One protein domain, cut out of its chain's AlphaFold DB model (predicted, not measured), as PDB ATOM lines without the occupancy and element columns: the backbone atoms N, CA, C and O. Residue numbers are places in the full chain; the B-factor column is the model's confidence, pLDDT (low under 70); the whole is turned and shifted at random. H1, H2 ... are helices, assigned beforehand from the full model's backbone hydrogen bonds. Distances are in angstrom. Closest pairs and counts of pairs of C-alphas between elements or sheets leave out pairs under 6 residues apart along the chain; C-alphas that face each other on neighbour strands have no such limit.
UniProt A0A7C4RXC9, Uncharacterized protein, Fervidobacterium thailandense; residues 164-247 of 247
ATOM      1  N   LYS A 164     -43.268  33.663 -24.620       74.12
ATOM      2  CA  LYS A 164     -43.113  34.803 -23.698       74.12
ATOM      3  C   LYS A 164     -42.103  35.824 -24.228       74.12
ATOM      4  O   LYS A 164     -42.362  37.019 -24.170       74.12
ATOM      5  N   ASN A 165     -40.996  35.333 -24.789       80.50
ATOM      6  CA  ASN A 165     -39.943  36.149 -25.380       80.50
ATOM      7  C   ASN A 165     -39.787  35.794 -26.857       80.50
ATOM      8  O   ASN A 165     -39.733  34.622 -27.227       80.50
ATOM      9  N   GLU A 166     -39.696  36.816 -27.691       85.44
ATOM     10  CA  GLU A 166     -39.383  36.652 -29.100       85.44
ATOM     11  C   GLU A 166     -37.877  36.393 -29.312       85.44
ATOM     12  O   GLU A 166     -37.062  37.062 -28.668       85.44
ATOM     13  N   PRO A 167     -37.483  35.477 -30.223       89.69
ATOM     14  CA  PRO A 167     -36.087  35.329 -30.621       89.69
ATOM     15  C   PRO A 167     -35.488  36.646 -31.134       89.69
ATOM     16  O   PRO A 167     -36.066  37.303 -31.999       89.69
ATOM     17  N   ALA A 168     -34.300  37.003 -30.637       91.12
ATOM     18  CA  ALA A 168     -33.627  38.245 -31.020       91.12
ATOM     19  C   ALA A 168     -33.423  38.346 -32.541       91.12
ATOM     20  O   ALA A 168     -33.723  39.383 -33.120       91.12
ATOM     21  N   ASP A 169     -33.000  37.257 -33.190       93.50
ATOM     22  CA  ASP A 169     -32.794  37.229 -34.643       93.50
ATOM     23  C   ASP A 169     -34.066  37.618 -35.419       93.50
ATOM     24  O   ASP A 169     -33.986  38.454 -36.312       93.50
ATOM     25  N   ASP A 170     -35.241  37.105 -35.032       91.69
ATOM     26  CA  ASP A 170     -36.519  37.424 -35.688       91.69
ATOM     27  C   ASP A 170     -36.922  38.893 -35.463       91.69
ATOM     28  O   ASP A 170     -37.302  39.592 -36.407       91.69
ATOM     29  N   LYS A 171     -36.790  39.387 -34.221       91.88
ATOM     30  CA  LYS A 171     -37.074  40.787 -33.870       91.88
ATOM     31  C   LYS A 171     -36.204  41.748 -34.679       91.88
ATOM     32  O   LYS A 171     -36.714  42.680 -35.297       91.88
ATOM     33  N   TYR A 172     -34.893  41.531 -34.662       95.06
ATOM     34  CA  TYR A 172     -33.930  42.419 -35.305       95.06
ATOM     35  C   TYR A 172     -33.976  42.324 -36.827       95.06
ATOM     36  O   TYR A 172     -33.836  43.340 -37.506       95.06
ATOM     37  N   TYR A 173     -34.278  41.147 -37.373       95.75
ATOM     38  CA  TYR A 173     -34.537  41.005 -38.798       95.75
ATOM     39  C   TYR A 173     -35.765  41.809 -39.249       95.75
ATOM     40  O   TYR A 173     -35.709  42.467 -40.288       95.75
ATOM     41  N   ARG A 174     -36.849  41.841 -38.457       93.75
ATOM     42  CA  ARG A 174     -37.987  42.729 -38.753       93.75
ATOM     43  C   ARG A 174     -37.630  44.205 -38.656       93.75
ATOM     44  O   ARG A 174     -38.017  44.947 -39.546       93.75
ATOM     45  N   ILE A 175     -36.859  44.630 -37.650       94.12
ATOM     46  CA  ILE A 175     -36.385  46.028 -37.556       94.12
ATOM     47  C   ILE A 175     -35.616  46.418 -38.825       94.12
ATOM     48  O   ILE A 175     -35.925  47.438 -39.440       94.12
ATOM     49  N   PHE A 176     -34.673  45.572 -39.252       96.69
ATOM     50  CA  PHE A 176     -33.948  45.753 -40.508       96.69
ATOM     51  C   PHE A 176     -34.917  45.889 -41.693       96.69
ATOM     52  O   PHE A 176     -34.859  46.882 -42.417       96.69
ATOM     53  N   ARG A 177     -35.863  44.955 -41.856       96.38
ATOM     54  CA  ARG A 177     -36.836  44.984 -42.962       96.38
ATOM     55  C   ARG A 177     -37.763  46.189 -42.942       96.38
ATOM     56  O   ARG A 177     -38.074  46.697 -44.013       96.38
ATOM     57  N   SER A 178     -38.169  46.673 -41.772       95.38
ATOM     58  CA  SER A 178     -38.979  47.888 -41.655       95.38
ATOM     59  C   SER A 178     -38.240  49.099 -42.211       95.38
ATOM     60  O   SER A 178     -38.846  49.922 -42.891       95.38
ATOM     61  N   ILE A 179     -36.930  49.204 -41.965       96.00
ATOM     62  CA  ILE A 179     -36.119  50.305 -42.497       96.00
ATOM     63  C   ILE A 179     -35.891  50.126 -44.002       96.00
ATOM     64  O   ILE A 179     -36.051  51.084 -44.747       96.00
ATOM     65  N   ILE A 180     -35.618  48.902 -44.473       96.44
ATOM     66  CA  ILE A 180     -35.522  48.624 -45.919       96.44
ATOM     67  C   ILE A 180     -36.826  48.976 -46.642       96.44
ATOM     68  O   ILE A 180     -36.773  49.592 -47.697       96.44
ATOM     69  N   LEU A 181     -37.988  48.633 -46.077       96.00
ATOM     70  CA  LEU A 181     -39.293  48.952 -46.661       96.00
ATOM     71  C   LEU A 181     -39.494  50.460 -46.842       96.00
ATOM     72  O   LEU A 181     -40.005  50.875 -47.878       96.00
ATOM     73  N   LYS A 182     -39.095  51.272 -45.855       95.81
ATOM     74  CA  LYS A 182     -39.213  52.738 -45.929       95.81
ATOM     75  C   LYS A 182     -38.415  53.345 -47.080       95.81
ATOM     76  O   LYS A 182     -38.850  54.350 -47.621       95.81
ATOM     77  N   HIS A 183     -37.283  52.733 -47.420       96.44
ATOM     78  CA  HIS A 183     -36.332  53.236 -48.414       96.44
ATOM     79  C   HIS A 183     -36.236  52.335 -49.653       96.44
ATOM     80  O   HIS A 183     -35.220  52.304 -50.352       96.44
ATOM     81  N   VAL A 184     -37.250  51.498 -49.898       94.56
ATOM     82  CA  VAL A 184     -37.150  50.453 -50.926       94.56
ATOM     83  C   VAL A 184     -37.049  51.044 -52.332       94.56
ATOM     84  O   VAL A 184     -36.389  50.465 -53.196       94.56
ATOM     85  N   ASP A 185     -37.664  52.202 -52.564       93.75
ATOM     86  CA  ASP A 185     -37.645  52.868 -53.862       93.75
ATOM     87  C   ASP A 185     -36.258  53.449 -54.168       93.75
ATOM     88  O   ASP A 185     -35.764  53.280 -55.283       93.75
ATOM     89  N   GLU A 186     -35.589  54.044 -53.179       95.88
ATOM     90  CA  GLU A 186     -34.205  54.514 -53.263       95.88
ATOM     91  C   GLU A 186     -33.245  53.339 -53.472       95.88
ATOM     92  O   GLU A 186     -32.375  53.392 -54.342       95.88
ATOM     93  N   ILE A 187     -33.435  52.242 -52.732       95.94
ATOM     94  CA  ILE A 187     -32.615  51.029 -52.871       95.94
ATOM     95  C   ILE A 187     -32.762  50.423 -54.273       95.94
ATOM     96  O   ILE A 187     -31.771  49.998 -54.866       95.94
ATOM     97  N   ASN A 188     -33.975  50.400 -54.829       93.62
ATOM     98  CA  ASN A 188     -34.227  49.883 -56.175       93.62
ATOM     99  C   ASN A 188     -33.616  50.757 -57.287       93.62
ATOM    100  O   ASN A 188     -33.470  50.273 -58.408       93.62
ATOM    101  N   GLN A 189     -33.260  52.014 -57.004       93.62
ATOM    102  CA  GLN A 189     -32.608  52.922 -57.959       93.62
ATOM    103  C   GLN A 189     -31.077  52.809 -57.963       93.62
ATOM    104  O   GLN A 189     -30.427  53.330 -58.872       93.62
ATOM    105  N   LEU A 190     -30.496  52.128 -56.971       94.75
ATOM    106  CA  LEU A 190     -29.056  51.918 -56.894       94.75
ATOM    107  C   LEU A 190     -28.550  51.064 -58.059       94.75
ATOM    108  O   LEU A 190     -29.200  50.116 -58.510       94.75
ATOM    109  N   ASN A 191     -27.334  51.363 -58.504       92.69
ATOM    110  CA  ASN A 191     -26.622  50.596 -59.519       92.69
ATOM    111  C   ASN A 191     -25.167  50.331 -59.095       92.69
ATOM    112  O   ASN A 191     -24.657  50.923 -58.148       92.69
ATOM    113  N   ALA A 192     -24.473  49.442 -59.808       92.62
ATOM    114  CA  ALA A 192     -23.088  49.086 -59.485       92.62
ATOM    115  C   ALA A 192     -22.118  50.288 -59.534       92.62
ATOM    116  O   ALA A 192     -21.171  50.347 -58.751       92.62
ATOM    117  N   ASN A 193     -22.373  51.286 -60.391       94.00
ATOM    118  CA  ASN A 193     -21.523  52.479 -60.483       94.00
ATOM    119  C   ASN A 193     -21.620  53.342 -59.216       94.00
ATOM    120  O   ASN A 193     -20.652  54.004 -58.841       94.00
ATOM    121  N   ASP A 194     -22.742  53.291 -58.485       94.62
ATOM    122  CA  ASP A 194     -22.855  53.946 -57.179       94.62
ATOM    123  C   ASP A 194     -21.844  53.404 -56.165       94.62
ATOM    124  O   ASP A 194     -21.489  54.115 -55.223       94.62
ATOM    125  N   PHE A 195     -21.317  52.199 -56.385       95.69
ATOM    126  CA  PHE A 195     -20.375  51.499 -55.513       95.69
ATOM    127  C   PHE A 195     -19.016  51.244 -56.171       95.69
ATOM    128  O   PHE A 195     -18.231  50.434 -55.685       95.69
ATOM    129  N   GLU A 196     -18.680  52.007 -57.213       91.06
ATOM    130  CA  GLU A 196     -17.353  51.939 -57.821       91.06
ATOM    131  C   GLU A 196     -16.254  52.189 -56.769       91.06
ATOM    132  O   GLU A 196     -16.398  53.056 -55.893       91.06
ATOM    133  N   ASN A 197     -15.176  51.405 -56.859       90.50
ATOM    134  CA  ASN A 197     -14.013  51.397 -55.962       90.50
ATOM    135  C   ASN A 197     -14.281  50.989 -54.502       90.50
ATOM    136  O   ASN A 197     -13.384  51.108 -53.673       90.50
ATOM    137  N   VAL A 198     -15.475  50.490 -54.173       94.75
ATOM    138  CA  VAL A 198     -15.754  49.919 -52.849       94.75
ATOM    139  C   VAL A 198     -15.177  48.507 -52.777       94.75
ATOM    140  O   VAL A 198     -15.550  47.643 -53.570       94.75
ATOM    141  N   THR A 199     -14.273  48.267 -51.824       91.62
ATOM    142  CA  THR A 199     -13.552  46.980 -51.710       91.62
ATOM    143  C   THR A 199     -13.845  46.220 -50.422       91.62
ATOM    144  O   THR A 199     -13.612  45.009 -50.351       91.62
ATOM    145  N   THR A 200     -14.375  46.909 -49.410       95.81
ATOM    146  CA  THR A 200     -14.736  46.320 -48.117       95.81
ATOM    147  C   THR A 200     -16.235  46.423 -47.851       95.81
ATOM    148  O   THR A 200     -16.953  47.235 -48.439       95.81
ATOM    149  N   PHE A 201     -16.722  45.568 -46.951       95.19
ATOM    150  CA  PHE A 201     -18.129  45.566 -46.560       95.19
ATOM    151  C   PHE A 201     -18.486  46.809 -45.731       95.19
ATOM    152  O   PHE A 201     -19.592  47.338 -45.831       95.19
ATOM    153  N   GLU A 202     -17.541  47.301 -44.938       95.75
ATOM    154  CA  GLU A 202     -17.683  48.487 -44.103       95.75
ATOM    155  C   GLU A 202     -17.822  49.750 -44.967       95.75
ATOM    156  O   GLU A 202     -18.781  50.505 -44.793       95.75
ATOM    157  N   GLU A 203     -16.948  49.921 -45.970       96.38
ATOM    158  CA  GLU A 203     -17.060  50.995 -46.972       96.38
ATOM    159  C   GLU A 203     -18.394  50.928 -47.722       96.38
ATOM    160  O   GLU A 203     -19.038  51.955 -47.958       96.38
ATOM    161  N   PHE A 204     -18.833  49.713 -48.078       97.06
ATOM    162  CA  PHE A 204     -20.133  49.506 -48.704       97.06
ATOM    163  C   PHE A 204     -21.266  50.001 -47.813       97.06
ATOM    164  O   PHE A 204     -22.096  50.770 -48.288       97.06
ATOM    165  N   CYS A 205     -21.293  49.614 -46.534       96.56
ATOM    166  CA  CYS A 205     -22.345  50.025 -45.607       96.56
ATOM    167  C   CYS A 205     -22.422  51.552 -45.484       96.56
ATOM    168  O   CYS A 205     -23.506  52.126 -45.578       96.56
ATOM    169  N   GLU A 206     -21.283  52.232 -45.331       95.31
ATOM    170  CA  GLU A 206     -21.249  53.696 -45.243       95.31
ATOM    171  C   GLU A 206     -21.770  54.372 -46.513       95.31
ATOM    172  O   GLU A 206     -22.604  55.283 -46.440       95.31
ATOM    173  N   LYS A 207     -21.313  53.907 -47.684       96.69
ATOM    174  CA  LYS A 207     -21.742  54.449 -48.977       96.69
ATOM    175  C   LYS A 207     -23.217  54.147 -49.245       96.69
ATOM    176  O   LYS A 207     -23.929  55.032 -49.712       96.69
ATOM    177  N   PHE A 208     -23.679  52.946 -48.896       97.31
ATOM    178  CA  PHE A 208     -25.065  52.499 -49.025       97.31
ATOM    179  C   PHE A 208     -25.994  53.376 -48.185       97.31
ATOM    180  O   PHE A 208     -26.907  53.982 -48.738       97.31
ATOM    181  N   PHE A 209     -25.716  53.549 -46.888       97.12
ATOM    182  CA  PHE A 209     -26.540  54.398 -46.018       97.12
ATOM    183  C   PHE A 209     -26.610  55.840 -46.524       97.12
ATOM    184  O   PHE A 209     -27.686  56.431 -46.552       97.12
ATOM    185  N   LYS A 210     -25.483  56.385 -46.999       95.88
ATOM    186  CA  LYS A 210     -25.442  57.733 -47.575       95.88
ATOM    187  C   LYS A 210     -26.260  57.849 -48.864       95.88
ATOM    188  O   LYS A 210     -26.950  58.845 -49.043       95.88
ATOM    189  N   LYS A 211     -26.158  56.869 -49.767       96.31
ATOM    190  CA  LYS A 211     -26.847  56.869 -51.068       96.31
ATOM    191  C   LYS A 211     -28.354  56.682 -50.934       96.31
ATOM    192  O   LYS A 211     -29.098  57.336 -51.648       96.31
ATOM    193  N   VAL A 212     -28.773  55.827 -50.006       96.56
ATOM    194  CA  VAL A 212     -30.184  55.549 -49.714       96.56
ATOM    195  C   VAL A 212     -30.824  56.674 -48.888       96.56
ATOM    196  O   VAL A 212     -32.038  56.798 -48.862       96.56
ATOM    197  N   GLY A 213     -30.024  57.531 -48.243       95.62
ATOM    198  CA  GLY A 213     -30.542  58.618 -47.406       95.62
ATOM    199  C   GLY A 213     -30.938  58.169 -45.997       95.62
ATOM    200  O   GLY A 213     -31.768  58.806 -45.352       95.62
ATOM    201  N   ILE A 214     -30.332  57.089 -45.496       94.62
ATOM    202  CA  ILE A 214     -30.587  56.567 -44.151       94.62
ATOM    203  C   ILE A 214     -29.923  57.483 -43.116       94.62
ATOM    204  O   ILE A 214     -28.696  57.614 -43.064       94.62
ATOM    205  N   ILE A 215     -30.753  58.115 -42.284       92.00
ATOM    206  CA  ILE A 215     -30.335  59.077 -41.254       92.00
ATOM    207  C   ILE A 215     -29.734  58.388 -40.019       92.00
ATOM    208  O   ILE A 215     -29.859  57.177 -39.846       92.00
ATOM    209  N   SER A 216     -29.100  59.163 -39.132       90.25
ATOM    210  CA  SER A 216     -28.336  58.654 -37.981       90.25
ATOM    211  C   SER A 216     -29.093  57.649 -37.105       90.25
ATOM    212  O   SER A 216     -28.546  56.589 -36.810       90.25
ATOM    213  N   ASP A 217     -30.345  57.927 -36.734       92.44
ATOM    214  CA  ASP A 217     -31.117  57.038 -35.851       92.44
ATOM    215  C   ASP A 217     -31.467  55.710 -36.538       92.44
ATOM    216  O   ASP A 217     -31.366  54.633 -35.949       92.44
ATOM    217  N   GLU A 218     -31.831  55.757 -37.820       95.06
ATOM    218  CA  GLU A 218     -32.109  54.556 -38.611       95.06
ATOM    219  C   GLU A 218     -30.834  53.759 -38.885       95.06
ATOM    220  O   GLU A 218     -30.845  52.530 -38.811       95.06
ATOM    221  N   LYS A 219     -29.710  54.446 -39.114       95.31
ATOM    222  CA  LYS A 219     -28.391  53.826 -39.241       95.31
ATOM    223  C   LYS A 219     -28.025  53.062 -37.970       95.31
ATOM    224  O   LYS A 219     -27.593  51.918 -38.076       95.31
ATOM    225  N   LEU A 220     -28.220  53.649 -36.786       96.00
ATOM    226  CA  LEU A 220     -27.974  52.962 -35.512       96.00
ATOM    227  C   LEU A 220     -28.843  51.708 -35.376       96.00
ATOM    228  O   LEU A 220     -28.324  50.648 -35.039       96.00
ATOM    229  N   ASN A 221     -30.129  51.798 -35.722       96.06
ATOM    230  CA  ASN A 221     -31.040  50.651 -35.686       96.06
ATOM    231  C   ASN A 221     -30.651  49.543 -36.676       96.06
ATOM    232  O   ASN A 221     -30.756  48.364 -36.338       96.06
ATOM    233  N   ILE A 222     -30.186  49.891 -37.883       96.44
ATOM    234  CA  ILE A 222     -29.652  48.896 -38.822       96.44
ATOM    235  C   ILE A 222     -28.402  48.247 -38.236       96.44
ATOM    236  O   ILE A 222     -28.318  47.024 -38.231       96.44
ATOM    237  N   LEU A 223     -27.441  49.026 -37.740       96.69
ATOM    238  CA  LEU A 223     -26.200  48.480 -37.188       96.69
ATOM    239  C   LEU A 223     -26.469  47.538 -36.003       96.69
ATOM    240  O   LEU A 223     -25.903  46.446 -35.962       96.69
ATOM    241  N   ASP A 224     -27.391  47.904 -35.108       97.12
ATOM    242  CA  ASP A 224     -27.840  47.044 -34.005       97.12
ATOM    243  C   ASP A 224     -28.506  45.759 -34.534       97.12
ATOM    244  O   ASP A 224     -28.199  44.643 -34.103       97.12
ATOM    245  N   ALA A 225     -29.353  45.878 -35.563       97.12
ATOM    246  CA  ALA A 225     -29.968  44.722 -36.206       97.12
ATOM    247  C   ALA A 225     -28.946  43.782 -36.862       97.12
ATOM    248  O   ALA A 225     -29.098  42.564 -36.771       97.12
ATOM    249  N   LEU A 226     -27.891  44.311 -37.482       97.31
ATOM    250  CA  LEU A 226     -26.813  43.516 -38.078       97.31
ATOM    251  C   LEU A 226     -25.981  42.780 -37.016       97.31
ATOM    252  O   LEU A 226     -25.492  41.680 -37.279       97.31
ATOM    253  N   GLN A 227     -25.839  43.354 -35.819       97.31
ATOM    254  CA  GLN A 227     -25.148  42.721 -34.695       97.31
ATOM    255  C   GLN A 227     -25.957  41.558 -34.101       97.31
ATOM    256  O   GLN A 227     -25.385  40.538 -33.707       97.31
ATOM    257  N   HIS A 228     -27.285  41.694 -34.049       97.00
ATOM    258  CA  HIS A 228     -28.165  40.744 -33.367       97.00
ATOM    259  C   HIS A 228     -28.924  39.780 -34.287       97.00
ATOM    260  O   HIS A 228     -29.445  38.772 -33.801       97.00
ATOM    261  N   SER A 229     -28.963  40.039 -35.596       96.81
ATOM    262  CA  SER A 229     -29.573  39.153 -36.584       96.81
ATOM    263  C   SER A 229     -28.570  38.669 -37.626       96.81
ATOM    264  O   SER A 229     -28.076  39.417 -38.476       96.81
ATOM    265  N   LYS A 230     -28.348  37.352 -37.632       96.00
ATOM    266  CA  LYS A 230     -27.554  36.683 -38.671       96.00
ATOM    267  C   LYS A 230     -28.242  36.792 -40.029       96.00
ATOM    268  O   LYS A 230     -27.554  36.916 -41.042       96.00
ATOM    269  N   ARG A 231     -29.581  36.773 -40.049       94.94
ATOM    270  CA  ARG A 231     -30.387  36.939 -41.270       94.94
ATOM    271  C   ARG A 231     -30.200  38.329 -41.873       94.94
ATOM    272  O   ARG A 231     -29.905  38.420 -43.060       94.94
ATOM    273  N   ALA A 232     -30.288  39.389 -41.066       96.69
ATOM    274  CA  ALA A 232     -30.063  40.758 -41.540       96.69
ATOM    275  C   ALA A 232     -28.644  40.933 -42.110       96.69
ATOM    276  O   ALA A 232     -28.478  41.439 -43.217       96.69
ATOM    277  N   MET A 233     -27.628  40.429 -41.397       97.38
ATOM    278  CA  MET A 233     -26.236  40.463 -41.856       97.38
ATOM    279  C   MET A 233     -26.032  39.710 -43.178       97.38
ATOM    280  O   MET A 233     -25.366  40.217 -44.078       97.38
ATOM    281  N   LYS A 234     -26.608  38.509 -43.311       96.06
ATOM    282  CA  LYS A 234     -26.549  37.719 -44.549       96.06
ATOM    283  C   LYS A 234     -27.147  38.498 -45.722       96.06
ATOM    284  O   LYS A 234     -26.497  38.616 -46.752       96.06
ATOM    285  N   VAL A 235     -28.327  39.089 -45.539       95.75
ATOM    286  CA  VAL A 235     -29.007  39.863 -46.590       95.75
ATOM    287  C   VAL A 235     -28.197  41.089 -47.005       95.75
ATOM    288  O   VAL A 235     -27.996  41.310 -48.194       95.75
ATOM    289  N   LEU A 236     -27.674  41.873 -46.059       96.44
ATOM    290  CA  LEU A 236     -26.887  43.052 -46.431       96.44
ATOM    291  C   LEU A 236     -25.567  42.670 -47.126       96.44
ATOM    292  O   LEU A 236     -25.095  43.397 -47.999       96.44
ATOM    293  N   LYS A 237     -24.993  41.506 -46.803       96.19
ATOM    294  CA  LYS A 237     -23.863  40.944 -47.557       96.19
ATOM    295  C   LYS A 237     -24.251  40.531 -48.973       96.19
ATOM    296  O   LYS A 237     -23.476  40.799 -49.881       96.19
ATOM    297  N   GLU A 238     -25.436  39.959 -49.181       95.25
ATOM    298  CA  GLU A 238     -25.953  39.700 -50.535       95.25
ATOM    299  C   GLU A 238     -26.055  41.008 -51.341       95.25
ATOM    300  O   GLU A 238     -25.758  41.014 -52.531       95.25
ATOM    301  N   TYR A 239     -26.404  42.135 -50.704       96.06
ATOM    302  CA  TYR A 239     -26.442  43.439 -51.383       96.06
ATOM    303  C   TYR A 239     -25.033  43.899 -51.767       96.06
ATOM    304  O   TYR A 239     -24.813  44.336 -52.895       96.06
ATOM    305  N   TYR A 240     -24.074  43.776 -50.844       96.38
ATOM    306  CA  TYR A 240     -22.669  44.074 -51.120       96.38
ATOM    307  C   TYR A 240     -22.138  43.244 -52.292       96.38
ATOM    308  O   TYR A 240     -21.482  43.770 -53.189       96.38
ATOM    309  N   GLU A 241     -22.448  41.950 -52.311       93.94
ATOM    310  CA  GLU A 241     -22.060  41.062 -53.401       93.94
ATOM    311  C   GLU A 241     -22.726  41.471 -54.711       93.94
ATOM    312  O   GLU A 241     -22.023  41.607 -55.702       93.94
ATOM    313  N   PHE A 242     -24.026  41.767 -54.711       93.62
ATOM    314  CA  PHE A 242     -24.749  42.190 -55.909       93.62
ATOM    315  C   PHE A 242     -24.202  43.489 -56.526       93.62
ATOM    316  O   PHE A 242     -24.048  43.575 -57.743       93.62
ATOM    317  N   PHE A 243     -23.909  44.505 -55.706       94.62
ATOM    318  CA  PHE A 243     -23.491  45.819 -56.207       94.62
ATOM    319  C   PHE A 243     -21.984  45.944 -56.453       94.62
ATOM    320  O   PHE A 243     -21.586  46.650 -57.380       94.62
ATOM    321  N   CYS A 244     -21.145  45.296 -55.639       92.62
ATOM    322  CA  CYS A 244     -19.693  45.502 -55.675       92.62
ATOM    323  C   CYS A 244     -18.930  44.336 -56.307       92.62
ATOM    324  O   CYS A 244     -17.837  44.539 -56.841       92.62
ATOM    325  N   LYS A 245     -19.460  43.109 -56.254       80.06
ATOM    326  CA  LYS A 245     -18.810  41.951 -56.870       80.06
ATOM    327  C   LYS A 245     -19.544  41.614 -58.158       80.06
ATOM    328  O   LYS A 245     -20.716  41.270 -58.150       80.06
ATOM    329  N   LYS A 246     -18.840  41.730 -59.287       57.59
ATOM    330  CA  LYS A 246     -19.381  41.346 -60.594       57.59
ATOM    331  C   LYS A 246     -19.946  39.924 -60.502       57.59
ATOM    332  O   LYS A 246     -19.183  38.987 -60.265       57.59
ATOM    333  N   SER A 247     -21.266  39.813 -60.633       48.56
ATOM    334  CA  SER A 247     -21.945  38.560 -60.971       48.56
ATOM    335  C   SER A 247     -21.630  38.188 -62.414       48.56
ATOM    336  O   SER A 247     -21.487  39.129 -63.233       48.56
TER     337      SER A 247
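This is residues 164 to 247 of the 247 residues of an uncharacterized protein of Fervidobacterium thailandense (UniProt A0A7C4RXC9). Helix H6 runs along one side of the domain like a beam, with H1 and H5, side by side and antiparallel, at its first end, and H4 and the short H3 towards its last end. H2 bridges the ends of H1 and H4 away from H6, while residues 164 to 166 stick out beyond H1 and add to the longest span. The printed part has 84 residues, with six named helices, H1 to H6 in chain order, and no named strand: the class is all helix. The whole is compact, with a radius of gyration of the C-alphas of 12.9 A, and its C-alphas span 46 by 22 by 18 A.

Look first at H6, residues 230 to 244, the hub, which touches four helices. Its residues 230 to 232 alone touch H1, residues 168 to 182, at a steep tilt of 40 degrees, the same way; the closest C-alphas are those of Tyr 173 and Ala 232, 5.3 A apart. H5, residues 216 to 228, touches H6 only at the corner by their link, the C-alphas of Leu 226 and Met 233 being closest at 4.9 A. H1 and H5 touch with 16 pairs of C-alphas within 8 A, closest at Tyr 172 and Ala 225, 4.7 A; they run opposite ways at a shallow tilt of 34 degrees, only just short of steep. H4, residues 201 to 212, only just touches H6, with 3 pairs of C-alphas within 8 A, about perpendicular at 81 degrees; Phe 204 and Tyr 240 have the closest C-alphas, 6.5 A apart. H3, residues 192 to 195, touches H6, closest at the C-alphas of Ala 192 and Phe 243, 4.6 A. H2, residues 184 to 189, is close to H4 but not clearly touching it, the closest C-alphas being those of Glu 186 and Val 212, 5.5 A apart. Every O i to N i+4 pair is within hydrogen-bond range in H1, H2, H4, H5 and H6; H3 is too short for such a pair.

Find C-alpha 168 at (-33.627, 38.245, -31.020); from there H1 runs 21.5 A to residue 182. H2 and H3 follow, then H4, 16.0 A long, and H5, 18.5 A long. H6 begins with C-alpha 230 at (-27.554, 36.683, -38.671) and ends 20.7 A away with C-alpha 244 at (-19.693, 45.502, -55.675).

The two C-alphas farthest apart are those of Lys 164 and Asn 197, 46.5 A. The printed part has no cut, and the five links between the helices are tight. Check the B-factor column: the mean pLDDT of the printed part is 93.3, and residues 246 to 247 are under 70.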